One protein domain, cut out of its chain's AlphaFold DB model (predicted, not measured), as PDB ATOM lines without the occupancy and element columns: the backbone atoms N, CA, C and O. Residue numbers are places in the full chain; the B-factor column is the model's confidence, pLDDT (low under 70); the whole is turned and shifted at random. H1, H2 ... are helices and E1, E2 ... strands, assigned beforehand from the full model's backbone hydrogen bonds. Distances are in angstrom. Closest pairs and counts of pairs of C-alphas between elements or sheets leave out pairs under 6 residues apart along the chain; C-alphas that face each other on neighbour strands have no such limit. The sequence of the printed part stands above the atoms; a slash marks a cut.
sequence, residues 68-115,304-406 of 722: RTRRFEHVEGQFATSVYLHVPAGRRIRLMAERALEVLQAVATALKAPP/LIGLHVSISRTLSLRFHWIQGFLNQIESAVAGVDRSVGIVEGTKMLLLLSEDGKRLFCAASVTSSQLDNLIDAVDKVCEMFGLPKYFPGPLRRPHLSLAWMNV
ATOM      1  N   ARG A  68      54.537 -56.913   2.663       57.62
ATOM      2  CA  ARG A  68      53.245 -56.650   3.324       57.62
ATOM      3  C   ARG A  68      52.508 -57.986   3.450       57.62
ATOM      4  O   ARG A  68      52.094 -58.542   2.445       57.62
ATOM      5  N   THR A  69      52.319 -58.483   4.670       57.22
ATOM      6  CA  THR A  69      51.366 -59.581   4.923       57.22
ATOM      7  C   THR A  69      49.953 -59.006   4.944       57.22
ATOM      8  O   THR A  69      49.740 -57.941   5.540       57.22
ATOM      9  N   ARG A  70      48.969 -59.687   4.355       62.09
ATOM     10  CA  ARG A  70      47.564 -59.284   4.508       62.09
ATOM     11  C   ARG A  70      47.113 -59.463   5.965       62.09
ATOM     12  O   ARG A  70      47.527 -60.386   6.660       62.09
ATOM     13  N   ARG A  71      46.265 -58.550   6.451       58.62
ATOM     14  CA  ARG A  71      45.676 -58.614   7.811       58.62
ATOM     15  C   ARG A  71      44.411 -59.462   7.892       58.62
ATOM     16  O   ARG A  71      43.969 -59.801   8.985       58.62
ATOM     17  N   PHE A  72      43.829 -59.735   6.736       60.84
ATOM     18  CA  PHE A  72      42.663 -60.570   6.540       60.84
ATOM     19  C   PHE A  72      43.029 -61.553   5.433       60.84
ATOM     20  O   PHE A  72      43.720 -61.177   4.482       60.84
ATOM     21  N   GLU A  73      42.579 -62.791   5.573       65.81
ATOM     22  CA  GLU A  73      42.673 -63.804   4.528       65.81
ATOM     23  C   GLU A  73      41.991 -63.317   3.239       65.81
ATOM     24  O   GLU A  73      41.055 -62.506   3.284       65.81
ATOM     25  N   HIS A  74      42.465 -63.772   2.077       67.12
ATOM     26  CA  HIS A  74      41.811 -63.418   0.824       67.12
ATOM     27  C   HIS A  74      40.512 -64.206   0.670       67.12
ATOM     28  O   HIS A  74      40.505 -65.353   0.243       67.12
ATOM     29  N   VAL A  75      39.400 -63.550   0.987       73.06
ATOM     30  CA  VAL A  75      38.071 -64.029   0.617       73.06
ATOM     31  C   VAL A  75      37.720 -63.449  -0.747       73.06
ATOM     32  O   VAL A  75      37.813 -62.236  -0.952       73.06
ATOM     33  N   GLU A  76      37.302 -64.305  -1.675       70.50
ATOM     34  CA  GLU A  76      36.877 -63.889  -3.009       70.50
ATOM     35  C   GLU A  76      35.739 -62.852  -2.931       70.50
ATOM     36  O   GLU A  76      34.851 -62.909  -2.075       70.50
ATOM     37  N   GLY A  77      35.811 -61.826  -3.780       75.81
ATOM     38  CA  GLY A  77      34.881 -60.698  -3.745       75.81
ATOM     39  C   GLY A  77      35.050 -59.723  -2.564       75.81
ATOM     40  O   GLY A  77      34.270 -58.769  -2.493       75.81
ATOM     41  N   GLN A  78      36.031 -59.907  -1.664       83.56
ATOM     42  CA  GLN A  78      36.446 -58.895  -0.677       83.56
ATOM     43  C   GLN A  78      37.697 -58.131  -1.132       83.56
ATOM     44  O   GLN A  78      38.717 -58.715  -1.492       83.56
ATOM     45  N   PHE A  79      37.623 -56.805  -1.048       84.12
ATOM     46  CA  PHE A  79      38.643 -55.869  -1.501       84.12
ATOM     47  C   PHE A  79      39.125 -55.008  -0.335       84.12
ATOM     48  O   PHE A  79      38.326 -54.415   0.391       84.12
ATOM     49  N   ALA A  80      40.445 -54.901  -0.180       85.62
ATOM     50  CA  ALA A  80      41.042 -53.917   0.711       85.62
ATOM     51  C   ALA A  80      40.916 -52.525   0.073       85.62
ATOM     52  O   ALA A  80      41.421 -52.295  -1.026       85.62
ATOM     53  N   THR A  81      40.257 -51.594   0.759       88.44
ATOM     54  CA  THR A  81      40.005 -50.234   0.257       88.44
ATOM     55  C   THR A  81      40.442 -49.197   1.284       88.44
ATOM     56  O   THR A  81      40.276 -49.392   2.490       88.44
ATOM     57  N   SER A  82      40.979 -48.072   0.824       89.81
ATOM     58  CA  SER A  82      41.219 -46.895   1.660       89.81
ATOM     59  C   SER A  82      40.821 -45.615   0.931       89.81
ATOM     60  O   SER A  82      40.868 -45.523  -0.296       89.81
ATOM     61  N   VAL A  83      40.414 -44.622   1.718       91.12
ATOM     62  CA  VAL A  83      40.030 -43.287   1.266       91.12
ATOM     63  C   VAL A  83      41.131 -42.324   1.688       91.12
ATOM     64  O   VAL A  83      41.494 -42.260   2.869       91.12
ATOM     65  N   TYR A  84      41.676 -41.574   0.733       90.69
ATOM     66  CA  TYR A  84      42.775 -40.651   0.986       90.69
ATOM     67  C   TYR A  84      42.695 -39.389   0.122       90.69
ATOM     68  O   TYR A  84      42.105 -39.365  -0.960       90.69
ATOM     69  N   LEU A  85      43.340 -38.331   0.607       87.06
ATOM     70  CA  LEU A  85      43.617 -37.126  -0.167       87.06
ATOM     71  C   LEU A  85      44.988 -37.281  -0.821       87.06
ATOM     72  O   LEU A  85      45.971 -37.526  -0.115       87.06
ATOM     73  N   HIS A  86      45.074 -37.158  -2.146       85.94
ATOM     74  CA  HIS A  86      46.369 -37.167  -2.823       85.94
ATOM     75  C   HIS A  86      47.113 -35.846  -2.573       85.94
ATOM     76  O   HIS A  86      46.530 -34.767  -2.662       85.94
ATOM     77  N   VAL A  87      48.411 -35.935  -2.272       81.88
ATOM     78  CA  VAL A  87      49.293 -34.786  -2.057       81.88
ATOM     79  C   VAL A  87      50.337 -34.726  -3.182       81.88
ATOM     80  O   VAL A  87      51.130 -35.663  -3.313       81.88
ATOM     81  N   PRO A  88      50.395 -33.644  -3.982       79.31
ATOM     82  CA  PRO A  88      51.361 -33.529  -5.069       79.31
ATOM     83  C   PRO A  88      52.799 -33.391  -4.543       79.31
ATOM     84  O   PRO A  88      53.073 -32.664  -3.587       79.31
ATOM     85  N   ALA A  89      53.745 -34.061  -5.205       74.88
ATOM     86  CA  ALA A  89      55.148 -34.174  -4.791       74.88
ATOM     87  C   ALA A  89      55.984 -32.892  -5.044       74.88
ATOM     88  O   ALA A  89      56.969 -32.915  -5.790       74.88
ATOM     89  N   GLY A  90      55.596 -31.762  -4.445       78.06
ATOM     90  CA  GLY A  90      56.295 -30.474  -4.557       78.06
ATOM     91  C   GLY A  90      57.672 -30.452  -3.872       78.06
ATOM     92  O   GLY A  90      57.929 -31.225  -2.950       78.06
ATOM     93  N   ARG A  91      58.561 -29.531  -4.291       75.38
ATOM     94  CA  ARG A  91      59.984 -29.469  -3.860       75.38
ATOM     95  C   ARG A  91      60.194 -29.599  -2.343       75.38
ATOM     96  O   ARG A  91      61.019 -30.396  -1.913       75.38
ATOM     97  N   ARG A  92      59.410 -28.880  -1.528       75.44
ATOM     98  CA  ARG A  92      59.493 -28.933  -0.052       75.44
ATOM     99  C   ARG A  92      59.180 -30.321   0.516       75.44
ATOM    100  O   ARG A  92      59.821 -30.740   1.469       75.44
ATOM    101  N   ILE A  93      58.226 -31.042  -0.075       78.94
ATOM    102  CA  ILE A  93      57.821 -32.378   0.381       78.94
ATOM    103  C   ILE A  93      58.884 -33.421   0.010       78.94
ATOM    104  O   ILE A  93      59.163 -34.300   0.819       78.94
ATOM    105  N   ARG A  94      59.553 -33.272  -1.145       79.94
ATOM    106  CA  ARG A  94      60.712 -34.108  -1.519       79.94
ATOM    107  C   ARG A  94      61.861 -33.960  -0.515       79.94
ATOM    108  O   ARG A  94      62.291 -34.958   0.049       79.94
ATOM    109  N   LEU A  95      62.243 -32.721  -0.190       78.06
ATOM    110  CA  LEU A  95      63.264 -32.430   0.830       78.06
ATOM    111  C   LEU A  95      62.887 -32.995   2.215       78.06
ATOM    112  O   LEU A  95      63.742 -33.514   2.930       78.06
ATOM    113  N   MET A  96      61.608 -32.935   2.606       78.00
ATOM    114  CA  MET A  96      61.147 -33.564   3.853       78.00
ATOM    115  C   MET A  96      61.202 -35.100   3.798       78.00
ATOM    116  O   MET A  96      61.503 -35.713   4.818       78.00
ATOM    117  N   ALA A  97      60.957 -35.726   2.642       81.50
ATOM    118  CA  ALA A  97      61.084 -37.174   2.462       81.50
ATOM    119  C   ALA A  97      62.545 -37.654   2.486       81.50
ATOM    120  O   ALA A  97      62.843 -38.673   3.105       81.50
ATOM    121  N   GLU A  98      63.467 -36.882   1.913       80.94
ATOM    122  CA  GLU A  98      64.912 -37.127   2.008       80.94
ATOM    123  C   GLU A  98      65.378 -37.075   3.477       80.94
ATOM    124  O   GLU A  98      65.987 -38.025   3.969       80.94
ATOM    125  N   ARG A  99      64.976 -36.043   4.238       77.00
ATOM    126  CA  ARG A  99      65.241 -35.969   5.691       77.00
ATOM    127  C   ARG A  99      64.531 -37.063   6.501       77.00
ATOM    128  O   ARG A  99      65.077 -37.539   7.493       77.00
ATOM    129  N   ALA A 100      63.337 -37.494   6.094       79.31
ATOM    130  CA  ALA A 100      62.638 -38.615   6.722       79.31
ATOM    131  C   ALA A 100      63.401 -39.940   6.531       79.31
ATOM    132  O   ALA A 100      63.461 -40.756   7.452       79.31
ATOM    133  N   LEU A 101      64.025 -40.135   5.364       81.19
ATOM    134  CA  LEU A 101      64.861 -41.299   5.077       81.19
ATOM    135  C   LEU A 101      66.159 -41.287   5.899       81.19
ATOM    136  O   LEU A 101      66.484 -42.310   6.498       81.19
ATOM    137  N   GLU A 102      66.851 -40.146   6.011       77.12
ATOM    138  CA  GLU A 102      68.019 -39.985   6.900       77.12
ATOM    139  C   GLU A 102      67.689 -40.366   8.355       77.12
ATOM    140  O   GLU A 102      68.429 -41.112   9.001       77.12
ATOM    141  N   VAL A 103      66.545 -39.894   8.873       74.81
ATOM    142  CA  VAL A 103      66.081 -40.214  10.233       74.81
ATOM    143  C   VAL A 103      65.828 -41.714  10.397       74.81
ATOM    144  O   VAL A 103      66.249 -42.293  11.400       74.81
ATOM    145  N   LEU A 104      65.188 -42.371   9.425       76.62
ATOM    146  CA  LEU A 104      64.966 -43.819   9.483       76.62
ATOM    147  C   LEU A 104      66.270 -44.617   9.358       76.62
ATOM    148  O   LEU A 104      66.428 -45.609  10.062       76.62
ATOM    149  N   GLN A 105      67.237 -44.172   8.551       76.88
ATOM    150  CA  GLN A 105      68.568 -44.789   8.475       76.88
ATOM    151  C   GLN A 105      69.332 -44.668   9.803       76.88
ATOM    152  O   GLN A 105      69.941 -45.642  10.258       76.88
ATOM    153  N   ALA A 106      69.254 -43.513  10.474       73.88
ATOM    154  CA  ALA A 106      69.817 -43.327  11.809       73.88
ATOM    155  C   ALA A 106      69.143 -44.243  12.849       73.88
ATOM    156  O   ALA A 106      69.838 -44.908  13.617       73.88
ATOM    157  N   VAL A 107      67.806 -44.354  12.839       71.81
ATOM    158  CA  VAL A 107      67.058 -45.268  13.726       71.81
ATOM    159  C   VAL A 107      67.360 -46.742  13.410       71.81
ATOM    160  O   VAL A 107      67.528 -47.538  14.331       71.81
ATOM    161  N   ALA A 108      67.512 -47.126  12.141       72.00
ATOM    162  CA  ALA A 108      67.906 -48.482  11.756       72.00
ATOM    163  C   ALA A 108      69.326 -48.830  12.235       72.00
ATOM    164  O   ALA A 108      69.570 -49.928  12.730       72.00
ATOM    165  N   THR A 109      70.263 -47.886  12.126       69.88
ATOM    166  CA  THR A 109      71.645 -48.052  12.606       69.88
ATOM    167  C   THR A 109      71.681 -48.152  14.134       69.88
ATOM    168  O   THR A 109      72.362 -49.011  14.687       69.88
ATOM    169  N   ALA A 110      70.880 -47.329  14.814       67.12
ATOM    170  CA  ALA A 110      70.689 -47.352  16.259       67.12
ATOM    171  C   ALA A 110      70.121 -48.678  16.790       67.12
ATOM    172  O   ALA A 110      70.601 -49.172  17.804       67.12
ATOM    173  N   LEU A 111      69.122 -49.257  16.114       64.88
ATOM    174  CA  LEU A 111      68.506 -50.533  16.506       64.88
ATOM    175  C   LEU A 111      69.393 -51.755  16.212       64.88
ATOM    176  O   LEU A 111      69.266 -52.778  16.879       64.88
ATOM    177  N   LYS A 112      70.312 -51.645  15.242       63.44
ATOM    178  CA  LYS A 112      71.339 -52.663  14.955       63.44
ATOM    179  C   LYS A 112      72.560 -52.584  15.877       63.44
ATOM    180  O   LYS A 112      73.346 -53.529  15.911       63.44
ATOM    181  N   ALA A 113      72.761 -51.474  16.586       56.03
ATOM    182  CA  ALA A 113      73.888 -51.331  17.497       56.03
ATOM    183  C   ALA A 113      73.687 -52.236  18.730       56.03
ATOM    184  O   ALA A 113      72.639 -52.147  19.376       56.03
ATOM    185  N   PRO A 114      74.665 -53.084  19.102       50.84
ATOM    186  CA  PRO A 114      74.546 -53.903  20.303       50.84
ATOM    187  C   PRO A 114      74.426 -53.000  21.542       50.84
ATOM    188  O   PRO A 114      75.058 -51.939  21.583       50.84
ATOM    189  N   PRO A 115      73.657 -53.397  22.573       48.41
ATOM    190  CA  PRO A 115      73.437 -52.566  23.751       48.41
ATOM    191  C   PRO A 115      74.767 -52.229  24.440       48.41
ATOM    192  O   PRO A 115      75.451 -53.114  24.961       48.41
ATOM    193  N   LEU A 304      57.510 -41.227  -6.334       45.91
ATOM    194  CA  LEU A 304      56.630 -40.699  -5.273       45.91
ATOM    195  C   LEU A 304      55.125 -40.833  -5.620       45.91
ATOM    196  O   LEU A 304      54.324 -39.923  -5.393       45.91
ATOM    197  N   ILE A 305      54.751 -41.969  -6.209       40.47
ATOM    198  CA  ILE A 305      53.399 -42.368  -6.581       40.47
ATOM    199  C   ILE A 305      52.584 -42.517  -5.301       40.47
ATOM    200  O   ILE A 305      52.881 -43.351  -4.450       40.47
ATOM    201  N   GLY A 306      51.529 -41.714  -5.185       66.00
ATOM    202  CA  GLY A 306      50.610 -41.813  -4.061       66.00
ATOM    203  C   GLY A 306      51.182 -41.313  -2.735       66.00
ATOM    204  O   GLY A 306      50.875 -41.895  -1.701       66.00
ATOM    205  N   LEU A 307      51.937 -40.205  -2.717       82.12
ATOM    206  CA  LEU A 307      51.959 -39.358  -1.515       82.12
ATOM    207  C   LEU A 307      50.507 -38.987  -1.161       82.12
ATOM    208  O   LEU A 307      49.758 -38.497  -2.015       82.12
ATOM    209  N   HIS A 308      50.080 -39.283   0.066       86.81
ATOM    210  CA  HIS A 308      48.688 -39.135   0.478       86.81
ATOM    211  C   HIS A 308      48.524 -38.904   1.983       86.81
ATOM    212  O   HIS A 308      49.397 -39.247   2.780       86.81
ATOM    213  N   VAL A 309      47.366 -38.357   2.357       88.38
ATOM    214  CA  VAL A 309      46.875 -38.312   3.739       88.38
ATOM    215  C   VAL A 309      45.640 -39.202   3.837       88.38
ATOM    216  O   VAL A 309      44.623 -38.932   3.196       88.38
ATOM    217  N   SER A 310      45.727 -40.273   4.625       90.31
ATOM    218  CA  SER A 310      44.623 -41.219   4.826       90.31
ATOM    219  C   SER A 310      43.515 -40.601   5.675       90.31
ATOM    220  O   SER A 310      43.777 -40.160   6.798       90.31
ATOM    221  N   ILE A 311      42.281 -40.631   5.160       91.31
ATOM    222  CA  ILE A 311      41.067 -40.157   5.851       91.31
ATOM    223  C   ILE A 311      40.097 -41.292   6.220       91.31
ATOM    224  O   ILE A 311      39.149 -41.062   6.963       91.31
ATOM    225  N   SER A 312      40.376 -42.531   5.799       92.31
ATOM    226  CA  SER A 312      39.827 -43.758   6.396       92.31
ATOM    227  C   SER A 312      40.945 -44.644   6.967       92.31
ATOM    228  O   SER A 312      42.131 -44.439   6.696       92.31
ATOM    229  N   ARG A 313      40.571 -45.683   7.726       89.69
ATOM    230  CA  ARG A 313      41.417 -46.879   7.911       89.69
ATOM    231  C   ARG A 313      41.365 -47.750   6.647       89.69
ATOM    232  O   ARG A 313      40.569 -47.479   5.749       89.69
ATOM    233  N   THR A 314      42.175 -48.805   6.576       87.44
ATOM    234  CA  THR A 314      41.961 -49.869   5.582       87.44
ATOM    235  C   THR A 314      40.661 -50.602   5.914       87.44
ATOM    236  O   THR A 314      40.522 -51.159   7.003       87.44
ATOM    237  N   LEU A 315      39.714 -50.575   4.984       89.31
ATOM    238  CA  LEU A 315      38.403 -51.210   5.068       89.31
ATOM    239  C   LEU A 315      38.428 -52.514   4.255       89.31
ATOM    240  O   LEU A 315      39.192 -52.611   3.293       89.31
ATOM    241  N   SER A 316      37.581 -53.486   4.604       90.00
ATOM    242  CA  SER A 316      37.226 -54.579   3.686       90.00
ATOM    243  C   SER A 316      35.851 -54.284   3.097       90.00
ATOM    244  O   SER A 316      34.872 -54.183   3.839       90.00
ATOM    245  N   LEU A 317      35.780 -54.110   1.779       90.06
ATOM    246  CA  LEU A 317      34.541 -53.898   1.034       90.06
ATOM    247  C   LEU A 317      34.235 -55.110   0.160       90.06
ATOM    248  O   LEU A 317      35.117 -55.670  -0.486       90.06
ATOM    249  N   ARG A 318      32.961 -55.495   0.105       89.19
ATOM    250  CA  ARG A 318      32.480 -56.489  -0.861       89.19
ATOM    251  C   ARG A 318      32.300 -55.827  -2.222       89.19
ATOM    252  O   ARG A 318      31.827 -54.694  -2.264       89.19
ATOM    253  N   PHE A 319      32.583 -56.543  -3.311       87.31
ATOM    254  CA  PHE A 319      32.458 -56.038  -4.689       87.31
ATOM    255  C   PHE A 319      31.159 -55.249  -4.935       87.31
ATOM    256  O   PHE A 319      31.183 -54.076  -5.298       87.31
ATOM    257  N   HIS A 320      30.015 -55.859  -4.606       88.69
ATOM    258  CA  HIS A 320      28.676 -55.283  -4.778       88.69
ATOM    259  C   HIS A 320      28.364 -54.069  -3.877       88.69
ATOM    260  O   HIS A 320      27.306 -53.460  -4.021       88.69
ATOM    261  N   TRP A 321      29.249 -53.702  -2.945       90.94
ATOM    262  CA  TRP A 321      29.153 -52.468  -2.159       90.94
ATOM    263  C   TRP A 321      30.078 -51.355  -2.657       90.94
ATOM    264  O   TRP A 321      29.853 -50.215  -2.262       90.94
ATOM    265  N   ILE A 322      31.061 -51.630  -3.527       90.50
ATOM    266  CA  ILE A 322      32.057 -50.633  -3.959       90.50
ATOM    267  C   ILE A 322      31.375 -49.405  -4.575       90.50
ATOM    268  O   ILE A 322      31.543 -48.303  -4.058       90.50
ATOM    269  N   GLN A 323      30.532 -49.575  -5.602       93.12
ATOM    270  CA  GLN A 323      29.870 -48.430  -6.243       93.12
ATOM    271  C   GLN A 323      28.904 -47.697  -5.298       93.12
ATOM    272  O   GLN A 323      28.848 -46.470  -5.286       93.12
ATOM    273  N   GLY A 324      28.172 -48.433  -4.454       94.88
ATOM    274  CA  GLY A 324      27.295 -47.829  -3.450       94.88
ATOM    275  C   GLY A 324      28.066 -46.983  -2.431       94.88
ATOM    276  O   GLY A 324      27.600 -45.916  -2.039       94.88
ATOM    277  N   PHE A 325      29.253 -47.440  -2.027       94.88
ATOM    278  CA  PHE A 325      30.143 -46.744  -1.103       94.88
ATOM    279  C   PHE A 325      30.776 -45.502  -1.747       94.88
ATOM    280  O   PHE A 325      30.775 -44.438  -1.129       94.88
ATOM    281  N   LEU A 326      31.230 -45.603  -3.006       93.38
ATOM    282  CA  LEU A 326      31.736 -44.471  -3.794       93.38
ATOM    283  C   LEU A 326      30.697 -43.346  -3.885       93.38
ATOM    284  O   LEU A 326      30.966 -42.238  -3.424       93.38
ATOM    285  N   ASN A 327      29.484 -43.651  -4.357       94.31
ATOM    286  CA  ASN A 327      28.406 -42.666  -4.514       94.31
ATOM    287  C   ASN A 327      28.064 -41.948  -3.187       94.31
ATOM    288  O   ASN A 327      27.714 -40.766  -3.175       94.31
ATOM    289  N   GLN A 328      28.158 -42.652  -2.051       95.00
ATOM    290  CA  GLN A 328      27.903 -42.075  -0.727       95.00
ATOM    291  C   GLN A 328      29.076 -41.217  -0.223       95.00
ATOM    292  O   GLN A 328      28.830 -40.183   0.396       95.00
ATOM    293  N   ILE A 329      30.332 -41.576  -0.523       93.50
ATOM    294  CA  ILE A 329      31.493 -40.707  -0.255       93.50
ATOM    295  C   ILE A 329      31.440 -39.440  -1.105       93.50
ATOM    296  O   ILE A 329      31.642 -38.353  -0.567       93.50
ATOM    297  N   GLU A 330      31.134 -39.546  -2.397       91.81
ATOM    298  CA  GLU A 330      31.002 -38.386  -3.283       91.81
ATOM    299  C   GLU A 330      29.928 -37.419  -2.775       91.81
ATOM    300  O   GLU A 330      30.194 -36.226  -2.639       91.81
ATOM    301  N   SER A 331      28.758 -37.939  -2.391       92.69
ATOM    302  CA  SER A 331      27.678 -37.161  -1.770       92.69
ATOM    303  C   SER A 331      28.104 -36.515  -0.439       92.69
ATOM    304  O   SER A 331      27.886 -35.322  -0.222       92.69
ATOM    305  N   ALA A 332      28.787 -37.258   0.440       90.19
ATOM    306  CA  ALA A 332      29.253 -36.747   1.732       90.19
ATOM    307  C   ALA A 332      30.363 -35.681   1.610       90.19
ATOM    308  O   ALA A 332      30.434 -34.773   2.436       90.19
ATOM    309  N   VAL A 333      31.211 -35.768   0.578       86.88
ATOM    310  CA  VAL A 333      32.333 -34.848   0.294       86.88
ATOM    311  C   VAL A 333      31.944 -33.756  -0.728       86.88
ATOM    312  O   VAL A 333      32.727 -32.849  -1.025       86.88
ATOM    313  N   ALA A 334      30.713 -33.771  -1.254       86.06
ATOM    314  CA  ALA A 334      30.164 -32.698  -2.085       86.06
ATOM    315  C   ALA A 334      30.016 -31.382  -1.306       86.06
ATOM    316  O   ALA A 334      30.372 -30.325  -1.818       86.06
ATOM    317  N   GLY A 335      29.534 -31.458  -0.061       76.12
ATOM    318  CA  GLY A 335      29.272 -30.301   0.803       76.12
ATOM    319  C   GLY A 335      30.424 -29.882   1.725       76.12
ATOM    320  O   GLY A 335      30.191 -29.097   2.642       76.12
ATOM    321  N   VAL A 336      31.638 -30.416   1.544       77.12
ATOM    322  CA  VAL A 336      32.801 -30.102   2.393       77.12
ATOM    323  C   VAL A 336      33.853 -29.347   1.586       77.12
ATOM    324  O   VAL A 336      34.237 -29.776   0.500       77.12
ATOM    325  N   ASP A 337      34.338 -28.235   2.140       71.25
ATOM    326  CA  ASP A 337      35.452 -27.466   1.585       71.25
ATOM    327  C   ASP A 337      36.706 -28.346   1.428       71.25
ATOM    328  O   ASP A 337      37.194 -28.962   2.379       71.25
ATOM    329  N   ARG A 338      37.215 -28.398   0.194       68.06
ATOM    330  CA  ARG A 338      38.318 -29.267  -0.235       68.06
ATOM    331  C   ARG A 338      39.683 -28.581  -0.160       68.06
ATOM    332  O   ARG A 338      40.689 -29.220  -0.455       68.06
ATOM    333  N   SER A 339      39.745 -27.304   0.230       63.38
ATOM    334  CA  SER A 339      40.976 -26.501   0.283       63.38
ATOM    335  C   SER A 339      41.858 -26.819   1.505       63.38
ATOM    336  O   SER A 339      42.272 -25.936   2.256       63.38
ATOM    337  N   VAL A 340      42.169 -28.106   1.709       62.03
ATOM    338  CA  VAL A 340      42.973 -28.606   2.836       62.03
ATOM    339  C   VAL A 340      44.411 -28.092   2.745       62.03
ATOM    340  O   VAL A 340      45.283 -28.698   2.120       62.03
ATOM    341  N   GLY A 341      44.676 -26.973   3.417       56.06
ATOM    342  CA  GLY A 341      46.024 -26.440   3.574       56.06
ATOM    343  C   GLY A 341      46.894 -27.373   4.420       56.06
ATOM    344  O   GLY A 341      46.607 -27.607   5.595       56.06
ATOM    345  N   ILE A 342      47.995 -27.873   3.850       55.88
ATOM    346  CA  ILE A 342      49.055 -28.527   4.627       55.88
ATOM    347  C   ILE A 342      49.798 -27.429   5.395       55.88
ATOM    348  O   ILE A 342      50.591 -26.684   4.823       55.88
ATOM    349  N   VAL A 343      49.496 -27.312   6.688       50.28
ATOM    350  CA  VAL A 343      49.992 -26.229   7.549       50.28
ATOM    351  C   VAL A 343      51.520 -26.256   7.672       50.28
ATOM    352  O   VAL A 343      52.135 -27.291   7.958       50.28
ATOM    353  N   GLU A 344      52.135 -25.088   7.474       41.09
ATOM    354  CA  GLU A 344      53.567 -24.862   7.675       41.09
ATOM    355  C   GLU A 344      53.943 -24.957   9.164       41.09
ATOM    356  O   GLU A 344      53.195 -24.519  10.034       41.09
ATOM    357  N   GLY A 345      55.118 -25.518   9.474       47.84
ATOM    358  CA  GLY A 345      55.467 -25.936  10.845       47.84
ATOM    359  C   GLY A 345      55.109 -27.400  11.139       47.84
ATOM    360  O   GLY A 345      54.884 -27.787  12.284       47.84
ATOM    361  N   THR A 346      55.036 -28.211  10.085       56.28
ATOM    362  CA  THR A 346      54.589 -29.605  10.072       56.28
ATOM    363  C   THR A 346      55.474 -30.485  10.971       56.28
ATOM    364  O   THR A 346      56.626 -30.769  10.647       56.28
ATOM    365  N   LYS A 347      54.952 -30.909  12.133       68.81
ATOM    366  CA  LYS A 347      55.701 -31.716  13.118       68.81
ATOM    367  C   LYS A 347      56.055 -33.085  12.522       68.81
ATOM    368  O   LYS A 347      55.158 -33.803  12.082       68.81
ATOM    369  N   MET A 348      57.333 -33.468  12.549       75.06
ATOM    370  CA  MET A 348      57.763 -34.816  12.157       75.06
ATOM    371  C   MET A 348      57.394 -35.828  13.246       75.06
ATOM    372  O   MET A 348      57.668 -35.613  14.427       75.06
ATOM    373  N   LEU A 349      56.786 -36.937  12.837       79.75
ATOM    374  CA  LEU A 349      56.324 -38.035  13.677       79.75
ATOM    375  C   LEU A 349      57.016 -39.336  13.264       79.75
ATOM    376  O   LEU A 349      57.247 -39.584  12.080       79.75
ATOM    377  N   LEU A 350      57.280 -40.194  14.248       80.31
ATOM    378  CA  LEU A 350      57.552 -41.611  14.030       80.31
ATOM    379  C   LEU A 350      56.290 -42.386  14.406       80.31
ATOM    380  O   LEU A 350      55.777 -42.239  15.516       80.31
ATOM    381  N   LEU A 351      55.766 -43.170  13.466       79.44
ATOM    382  CA  LEU A 351      54.508 -43.899  13.601       79.44
ATOM    383  C   LEU A 351      54.754 -45.370  13.272       79.44
ATOM    384  O   LEU A 351      55.178 -45.700  12.166       79.44
ATOM    385  N   LEU A 352      54.484 -46.265  14.221       80.38
ATOM    386  CA  LEU A 352      54.438 -47.693  13.918       80.38
ATOM    387  C   LEU A 352      53.175 -48.011  13.119       80.38
ATOM    388  O   LEU A 352      52.106 -47.447  13.361       80.38
ATOM    389  N   SER A 353      53.296 -48.954  12.191       79.06
ATOM    390  CA  SER A 353      52.143 -49.585  11.570       79.06
ATOM    391  C   SER A 353      51.281 -50.289  12.627       79.06
ATOM    392  O   SER A 353      51.762 -50.735  13.668       79.06
ATOM    393  N   GLU A 354      49.982 -50.408  12.365       73.06
ATOM    394  CA  GLU A 354      49.019 -51.023  13.299       73.06
ATOM    395  C   GLU A 354      49.245 -52.543  13.510       73.06
ATOM    396  O   GLU A 354      48.817 -53.090  14.521       73.06
ATOM    397  N   ASP A 355      49.999 -53.208  12.626       68.81
ATOM    398  CA  ASP A 355      50.545 -54.568  12.807       68.81
ATOM    399  C   ASP A 355      51.945 -54.594  13.467       68.81
ATOM    400  O   ASP A 355      52.464 -55.661  13.780       68.81
ATOM    401  N   GLY A 356      52.565 -53.434  13.707       69.88
ATOM    402  CA  GLY A 356      53.871 -53.266  14.359       69.88
ATOM    403  C   GLY A 356      55.099 -53.541  13.482       69.88
ATOM    404  O   GLY A 356      56.214 -53.251  13.910       69.88
ATOM    405  N   LYS A 357      54.910 -54.062  12.264       71.75
ATOM    406  CA  LYS A 357      55.982 -54.523  11.366       71.75
ATOM    407  C   LYS A 357      56.796 -53.413  10.697       71.75
ATOM    408  O   LYS A 357      57.888 -53.683  10.198       71.75
ATOM    409  N   ARG A 358      56.274 -52.183  10.625       77.50
ATOM    410  CA  ARG A 358      56.874 -51.058   9.885       77.50
ATOM    411  C   ARG A 358      56.925 -49.799  10.736       77.50
ATOM    412  O   ARG A 358      55.992 -49.524  11.487       77.50
ATOM    413  N   LEU A 359      57.980 -49.005  10.567       78.94
ATOM    414  CA  LEU A 359      58.077 -47.656  11.115       78.94
ATOM    415  C   LEU A 359      57.985 -46.654   9.966       78.94
ATOM    416  O   LEU A 359      58.833 -46.646   9.075       78.94
ATOM    417  N   PHE A 360      56.962 -45.810  10.004       83.56
ATOM    418  CA  PHE A 360      56.807 -44.656   9.133       83.56
ATOM    419  C   PHE A 360      57.448 -43.432   9.788       83.56
ATOM    420  O   PHE A 360      57.260 -43.181  10.980       83.56
ATOM    421  N   CYS A 361      58.154 -42.637   8.990       82.94
ATOM    422  CA  CYS A 361      58.487 -41.261   9.325       82.94
ATOM    423  C   CYS A 361      57.568 -40.352   8.499       82.94
ATOM    424  O   CYS A 361      57.516 -40.447   7.269       82.94
ATOM    425  N   ALA A 362      56.770 -39.540   9.186       85.81
ATOM    426  CA  ALA A 362      55.608 -38.868   8.615       85.81
ATOM    427  C   ALA A 362      55.497 -37.419   9.095       85.81
ATOM    428  O   ALA A 362      55.917 -37.084  10.201       85.81
ATOM    429  N   ALA A 363      54.888 -36.562   8.284       83.81
ATOM    430  CA  ALA A 363      54.586 -35.184   8.642       83.81
ATOM    431  C   ALA A 363      53.150 -35.081   9.187       83.81
ATOM    432  O   ALA A 363      52.202 -35.529   8.544       83.81
ATOM    433  N   SER A 364      52.982 -34.499  10.376       82.50
ATOM    434  CA  SER A 364      51.681 -34.293  11.028       82.50
ATOM    435  C   SER A 364      50.848 -33.250  10.280       82.50
ATOM    436  O   SER A 364      51.231 -32.083  10.246       82.50
ATOM    437  N   VAL A 365      49.686 -33.630   9.742       80.69
ATOM    438  CA  VAL A 365      48.801 -32.721   8.994       80.69
ATOM    439  C   VAL A 365      47.582 -32.375   9.847       80.69
ATOM    440  O   VAL A 365      46.869 -33.259  10.310       80.69
ATOM    441  N   THR A 366      47.327 -31.083  10.054       72.25
ATOM    442  CA  THR A 366      46.207 -30.601  10.877       72.25
ATOM    443  C   THR A 366      45.473 -29.460  10.182       72.25
ATOM    444  O   THR A 366      46.044 -28.388  10.000       72.25
ATOM    445  N   SER A 367      44.202 -29.669   9.845       75.81
ATOM    446  CA  SER A 367      43.257 -28.619   9.443       75.81
ATOM    447  C   SER A 367      41.858 -29.005   9.923       75.81
ATOM    448  O   SER A 367      41.496 -30.180   9.877       75.81
ATOM    449  N   SER A 368      41.042 -28.027  10.315       76.19
ATOM    450  CA  SER A 368      39.622 -28.245  10.619       76.19
ATOM    451  C   SER A 368      38.836 -28.774   9.413       76.19
ATOM    452  O   SER A 368      37.893 -29.539   9.589       76.19
ATOM    453  N   GLN A 369      39.244 -28.433   8.184       81.31
ATOM    454  CA  GLN A 369      38.663 -28.991   6.954       81.31
ATOM    455  C   GLN A 369      38.953 -30.497   6.846       81.31
ATOM    456  O   GLN A 369      38.083 -31.274   6.467       81.31
ATOM    457  N   LEU A 370      40.162 -30.919   7.232       85.44
ATOM    458  CA  LEU A 370      40.574 -32.323   7.219       85.44
ATOM    459  C   LEU A 370      39.813 -33.141   8.269       85.44
ATOM    460  O   LEU A 370      39.378 -34.251   7.976       85.44
ATOM    461  N   ASP A 371      39.579 -32.572   9.452       87.00
ATOM    462  CA  ASP A 371      38.704 -33.182  10.454       87.00
ATOM    463  C   ASP A 371      37.246 -33.285   9.973       87.00
ATOM    464  O   ASP A 371      36.628 -34.334  10.144       87.00
ATOM    465  N   ASN A 372      36.718 -32.257   9.299       88.50
ATOM    466  CA  ASN A 372      35.381 -32.305   8.696       88.50
ATOM    467  C   ASN A 372      35.268 -33.386   7.601       88.50
ATOM    468  O   ASN A 372      34.231 -34.041   7.499       88.50
ATOM    469  N   LEU A 373      36.319 -33.592   6.796       89.38
ATOM    470  CA  LEU A 373      36.377 -34.646   5.774       89.38
ATOM    471  C   LEU A 373      36.421 -36.046   6.398       89.38
ATOM    472  O   LEU A 373      35.686 -36.929   5.954       89.38
ATOM    473  N   ILE A 374      37.220 -36.247   7.451       92.00
ATOM    474  CA  ILE A 374      37.249 -37.512   8.203       92.00
ATOM    475  C   ILE A 374      35.874 -37.782   8.834       92.00
ATOM    476  O   ILE A 374      35.343 -38.878   8.689       92.00
ATOM    477  N   ASP A 375      35.233 -36.775   9.436       91.75
ATOM    478  CA  ASP A 375      33.887 -36.897  10.021       91.75
ATOM    479  C   ASP A 375      32.773 -37.087   8.975       91.75
ATOM    480  O   ASP A 375      31.671 -37.523   9.317       91.75
ATOM    481  N   ALA A 376      33.007 -36.731   7.710       92.38
ATOM    482  CA  ALA A 376      32.109 -37.040   6.600       92.38
ATOM    483  C   ALA A 376      32.273 -38.504   6.157       92.38
ATOM    484  O   ALA A 376      31.282 -39.232   6.080       92.38
ATOM    485  N   VAL A 377      33.515 -38.960   5.959       93.75
ATOM    486  CA  VAL A 377      33.830 -40.353   5.601       93.75
ATOM    487  C   VAL A 377      33.412 -41.326   6.708       93.75
ATOM    488  O   VAL A 377      32.814 -42.355   6.409       93.75
ATOM    489  N   ASP A 378      33.604 -40.987   7.986       95.06
ATOM    490  CA  ASP A 378      33.222 -41.840   9.122       95.06
ATOM    491  C   ASP A 378      31.711 -42.092   9.231       95.06
ATOM    492  O   ASP A 378      31.304 -43.140   9.743       95.06
ATOM    493  N   LYS A 379      30.868 -41.180   8.727       94.25
ATOM    494  CA  LYS A 379      29.413 -41.399   8.618       94.25
ATOM    495  C   LYS A 379      29.094 -42.414   7.524       94.25
ATOM    496  O   LYS A 379      28.254 -43.283   7.738       94.25
ATOM    497  N   VAL A 380      29.789 -42.349   6.386       95.44
ATOM    498  CA  VAL A 380      29.632 -43.335   5.307       95.44
ATOM    499  C   VAL A 380      30.153 -44.701   5.758       95.44
ATOM    500  O   VAL A 380      29.457 -45.696   5.587       95.44
ATOM    501  N   CYS A 381      31.305 -44.769   6.432       94.25
ATOM    502  CA  CYS A 381      31.783 -46.003   7.059       94.25
ATOM    503  C   CYS A 381      30.726 -46.601   8.005       94.25
ATOM    504  O   CYS A 381      30.396 -47.777   7.878       94.25
ATOM    505  N   GLU A 382      30.128 -45.792   8.887       95.00
ATOM    506  CA  GLU A 382      29.066 -46.235   9.803       95.00
ATOM    507  C   GLU A 382      27.817 -46.759   9.079       95.00
ATOM    508  O   GLU A 382      27.284 -47.798   9.470       95.00
ATOM    509  N   MET A 383      27.388 -46.111   7.989       93.44
ATOM    510  CA  MET A 383      26.258 -46.565   7.161       93.44
ATOM    511  C   MET A 383      26.482 -47.950   6.534       93.44
ATOM    512  O   MET A 383      25.519 -48.696   6.362       93.44
ATOM    513  N   PHE A 384      27.730 -48.310   6.222       93.31
ATOM    514  CA  PHE A 384      28.106 -49.624   5.678       93.31
ATOM    515  C   PHE A 384      28.576 -50.620   6.761       93.31
ATOM    516  O   PHE A 384      29.000 -51.728   6.436       93.31
ATOM    517  N   GLY A 385      28.512 -50.257   8.051       92.62
ATOM    518  CA  GLY A 385      28.986 -51.097   9.161       92.62
ATOM    519  C   GLY A 385      30.514 -51.249   9.240       92.62
ATOM    520  O   GLY A 385      31.014 -52.178   9.874       92.62
ATOM    521  N   LEU A 386      31.258 -50.357   8.586       93.38
ATOM    522  CA  LEU A 386      32.715 -50.369   8.464       93.38
ATOM    523  C   LEU A 386      33.389 -49.588   9.611       93.38
ATOM    524  O   LEU A 386      32.790 -48.674  10.188       93.38
ATOM    525  N   PRO A 387      34.651 -49.909   9.960       91.56
ATOM    526  CA  PRO A 387      35.352 -49.233  11.044       91.56
ATOM    527  C   PRO A 387      35.642 -47.762  10.720       91.56
ATOM    528  O   PRO A 387      36.295 -47.441   9.727       91.56
ATOM    529  N   LYS A 388      35.229 -46.884  11.639       93.50
ATOM    530  CA  LYS A 388      35.606 -45.465  11.678       93.50
ATOM    531  C   LYS A 388      37.118 -45.257  11.816       93.50
ATOM    532  O   LYS A 388      37.859 -46.164  12.220       93.50
ATOM    533  N   TYR A 389      37.558 -44.038  11.518       92.06
ATOM    534  CA  TYR A 389      38.908 -43.542  11.726       92.06
ATOM    535  C   TYR A 389      39.347 -43.663  13.193       92.06
ATOM    536  O   TYR A 389      38.555 -43.901  14.108       92.06
ATOM    537  N   PHE A 390      40.650 -43.525  13.428       85.75
ATOM    538  CA  PHE A 390      41.233 -43.663  14.758       85.75
ATOM    539  C   PHE A 390      40.622 -42.650  15.749       85.75
ATOM    540  O   PHE A 390      40.669 -41.448  15.482       85.75
ATOM    541  N   PRO A 391      40.050 -43.094  16.886       81.00
ATOM    542  CA  PRO A 391      39.319 -42.216  17.794       81.00
ATOM    543  C   PRO A 391      40.237 -41.447  18.756       81.00
ATOM    544  O   PRO A 391      41.295 -41.926  19.172       81.00
ATOM    545  N   GLY A 392      39.780 -40.267  19.185       79.69
ATOM    546  CA  GLY A 392      40.448 -39.463  20.213       79.69
ATOM    547  C   GLY A 392      41.898 -39.108  19.841       79.69
ATOM    548  O   GLY A 392      42.162 -38.792  18.688       79.69
ATOM    549  N   PRO A 393      42.870 -39.161  20.766       69.19
ATOM    550  CA  PRO A 393      44.263 -38.761  20.506       69.19
ATOM    551  C   PRO A 393      45.077 -39.735  19.623       69.19
ATOM    552  O   PRO A 393      46.265 -39.481  19.386       69.19
ATOM    553  N   LEU A 394      44.468 -40.821  19.124       70.94
ATOM    554  CA  LEU A 394      44.995 -41.614  18.001       70.94
ATOM    555  C   LEU A 394      44.611 -41.020  16.632       70.94
ATOM    556  O   LEU A 394      45.210 -41.389  15.625       70.94
ATOM    557  N   ARG A 395      43.661 -40.074  16.587       82.00
ATOM    558  CA  ARG A 395      43.298 -39.295  15.398       82.00
ATOM    559  C   ARG A 395      44.454 -38.377  15.008       82.00
ATOM    560  O   ARG A 395      44.563 -37.246  15.471       82.00
ATOM    561  N   ARG A 396      45.361 -38.905  14.192       81.19
ATOM    562  CA  ARG A 396      46.572 -38.216  13.733       81.19
ATOM    563  C   ARG A 396      46.640 -38.296  12.214       81.19
ATOM    564  O   ARG A 396      47.299 -39.200  11.700       81.19
ATOM    565  N   PRO A 397      45.961 -37.391  11.490       86.62
ATOM    566  CA  PRO A 397      46.131 -37.291  10.050       86.62
ATOM    567  C   PRO A 397      47.593 -36.946   9.751       86.62
ATOM    568  O   PRO A 397      48.195 -36.077  10.385       86.62
ATOM    569  N   HIS A 398      48.201 -37.680   8.830       86.81
ATOM    570  CA  HIS A 398      49.623 -37.563   8.543       86.81
ATOM    571  C   HIS A 398      49.912 -37.864   7.078       86.81
ATOM    572  O   HIS A 398      49.221 -38.659   6.443       86.81
ATOM    573  N   LEU A 399      50.961 -37.231   6.566       87.69
ATOM    574  CA  LEU A 399      51.564 -37.533   5.280       87.69
ATOM    575  C   LEU A 399      52.776 -38.431   5.537       87.69
ATOM    576  O   LEU A 399      53.785 -37.964   6.065       87.69
ATOM    577  N   SER A 400      52.681 -39.715   5.200       87.75
ATOM    578  CA  SER A 400      53.826 -40.630   5.284       87.75
ATOM    579  C   SER A 400      54.872 -40.250   4.238       87.75
ATOM    580  O   SER A 400      54.574 -40.225   3.046       87.75
ATOM    581  N   LEU A 401      56.086 -39.928   4.692       85.25
ATOM    582  CA  LEU A 401      57.169 -39.411   3.850       85.25
ATOM    583  C   LEU A 401      58.212 -40.485   3.520       85.25
ATOM    584  O   LEU A 401      58.698 -40.547   2.396       85.25
ATOM    585  N   ALA A 402      58.536 -41.336   4.493       84.94
ATOM    586  CA  ALA A 402      59.407 -42.496   4.331       84.94
ATOM    587  C   ALA A 402      58.956 -43.628   5.271       84.94
ATOM    588  O   ALA A 402      58.239 -43.389   6.246       84.94
ATOM    589  N   TRP A 403      59.378 -44.864   5.002       86.50
ATOM    590  CA  TRP A 403      59.107 -46.011   5.871       86.50
ATOM    591  C   TRP A 403      60.236 -47.042   5.824       86.50
ATOM    592  O   TRP A 403      61.016 -47.079   4.877       86.50
ATOM    593  N   MET A 404      60.312 -47.887   6.853       78.38
ATOM    594  CA  MET A 404      61.194 -49.055   6.888       78.38
ATOM    595  C   MET A 404      60.502 -50.254   7.544       78.38
ATOM    596  O   MET A 404      59.648 -50.080   8.418       78.38
ATOM    597  N   ASN A 405      60.890 -51.470   7.154       80.25
ATOM    598  CA  ASN A 405      60.538 -52.678   7.903       80.25
ATOM    599  C   ASN A 405      61.307 -52.707   9.236       80.25
ATOM    600  O   ASN A 405      62.479 -52.343   9.303       80.25
ATOM    601  N   VAL A 406      60.617 -53.133  10.290       68.94
ATOM    602  CA  VAL A 406      61.112 -53.282  11.669       68.94
ATOM    603  C   VAL A 406      61.243 -54.766  12.039       68.94
ATOM    604  O   VAL A 406      62.056 -55.122  12.895       68.94
TER     605      VAL A 406
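Overview. This is residues 68 to 115 and 304 to 406 of the 722 residues of an uncharacterized protein of Chromera velia CCMP2878 (UniProt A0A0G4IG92). Two small three-stranded sheets meet at their edge strands E2 and E6; the long helix H1 packs on one face of one sheet, and the helix pair H2 and H3 lies at the opposite end, grazing the other. The printed part has 151 residues with three named helices and six named strands, a mixed class, in the order E1 H1 E2 E3 H2 E4 E5 H3 E6. Both sheets, E2 - E1 - E3 and E4 - E5 - E6, are antiparallel. The whole is compact, with radius of gyration of the C-alphas 17.0 A and spans of 51 by 38 by 29 A.

Arrangement. Start at E1, residues 78 to 86: its staggered pairing sets N 79 and O 317 of E3, residues 315 to 318, 2.8 A apart, and N 85 and O 309 of E2, residues 308 to 310, 3.0 A apart. H1, residues 91 to 112, is on the strongly twisted sheet of E4, residues 348 to 352, E5, residues 358 to 364, and E6, residues 398 to 405, at a height over the sheet of 8.2 A, making two layers, helix and sheet. The closest C-alphas of H1 and E6 are those of Ala 97 and Leu 401, 4.7 A apart. In the hairpin E4 and E5, N 349 and O 362 are 2.8 A apart; between E5 and E6, N 361 and O 402 are 2.8 A apart. E6 bends by 71 degrees at residue 401. The closest C-alphas of E2 and E6 are those of Val 309 and Leu 399, 5.0 A apart. H2, residues 319 to 334, touches residues 373 to 380 alone of H3, residues 368 to 383, opposite ways at a shallow tilt of 35.0 degrees, only just short of steep; the closest C-alphas, of Ala 332 and Ala 376, are 5.7 A apart. Each O i to N i+4 pair is within hydrogen-bond range in H1, 10 of 12 in H2 and 11 of 12 in H3.

Along the chain. Find C-alpha 78 at (36.446, -58.895, -0.677); E1 runs 24.0 A from there. H1 runs 32.0 A, H2 23.6 A and H3 22.9 A; E6 ends at C-alpha 405, (60.538, -52.678, 7.903).

Size, cuts and confidence. Residues 116 to 303 are not printed, and C-alphas 115 and 304 are 35.6 A apart across the cut. The links H2 to E4 and H3 to E6 are long. Confidence is under 70 at 31 residues, among them 68 to 74, 109 to 115 and 338 to 347.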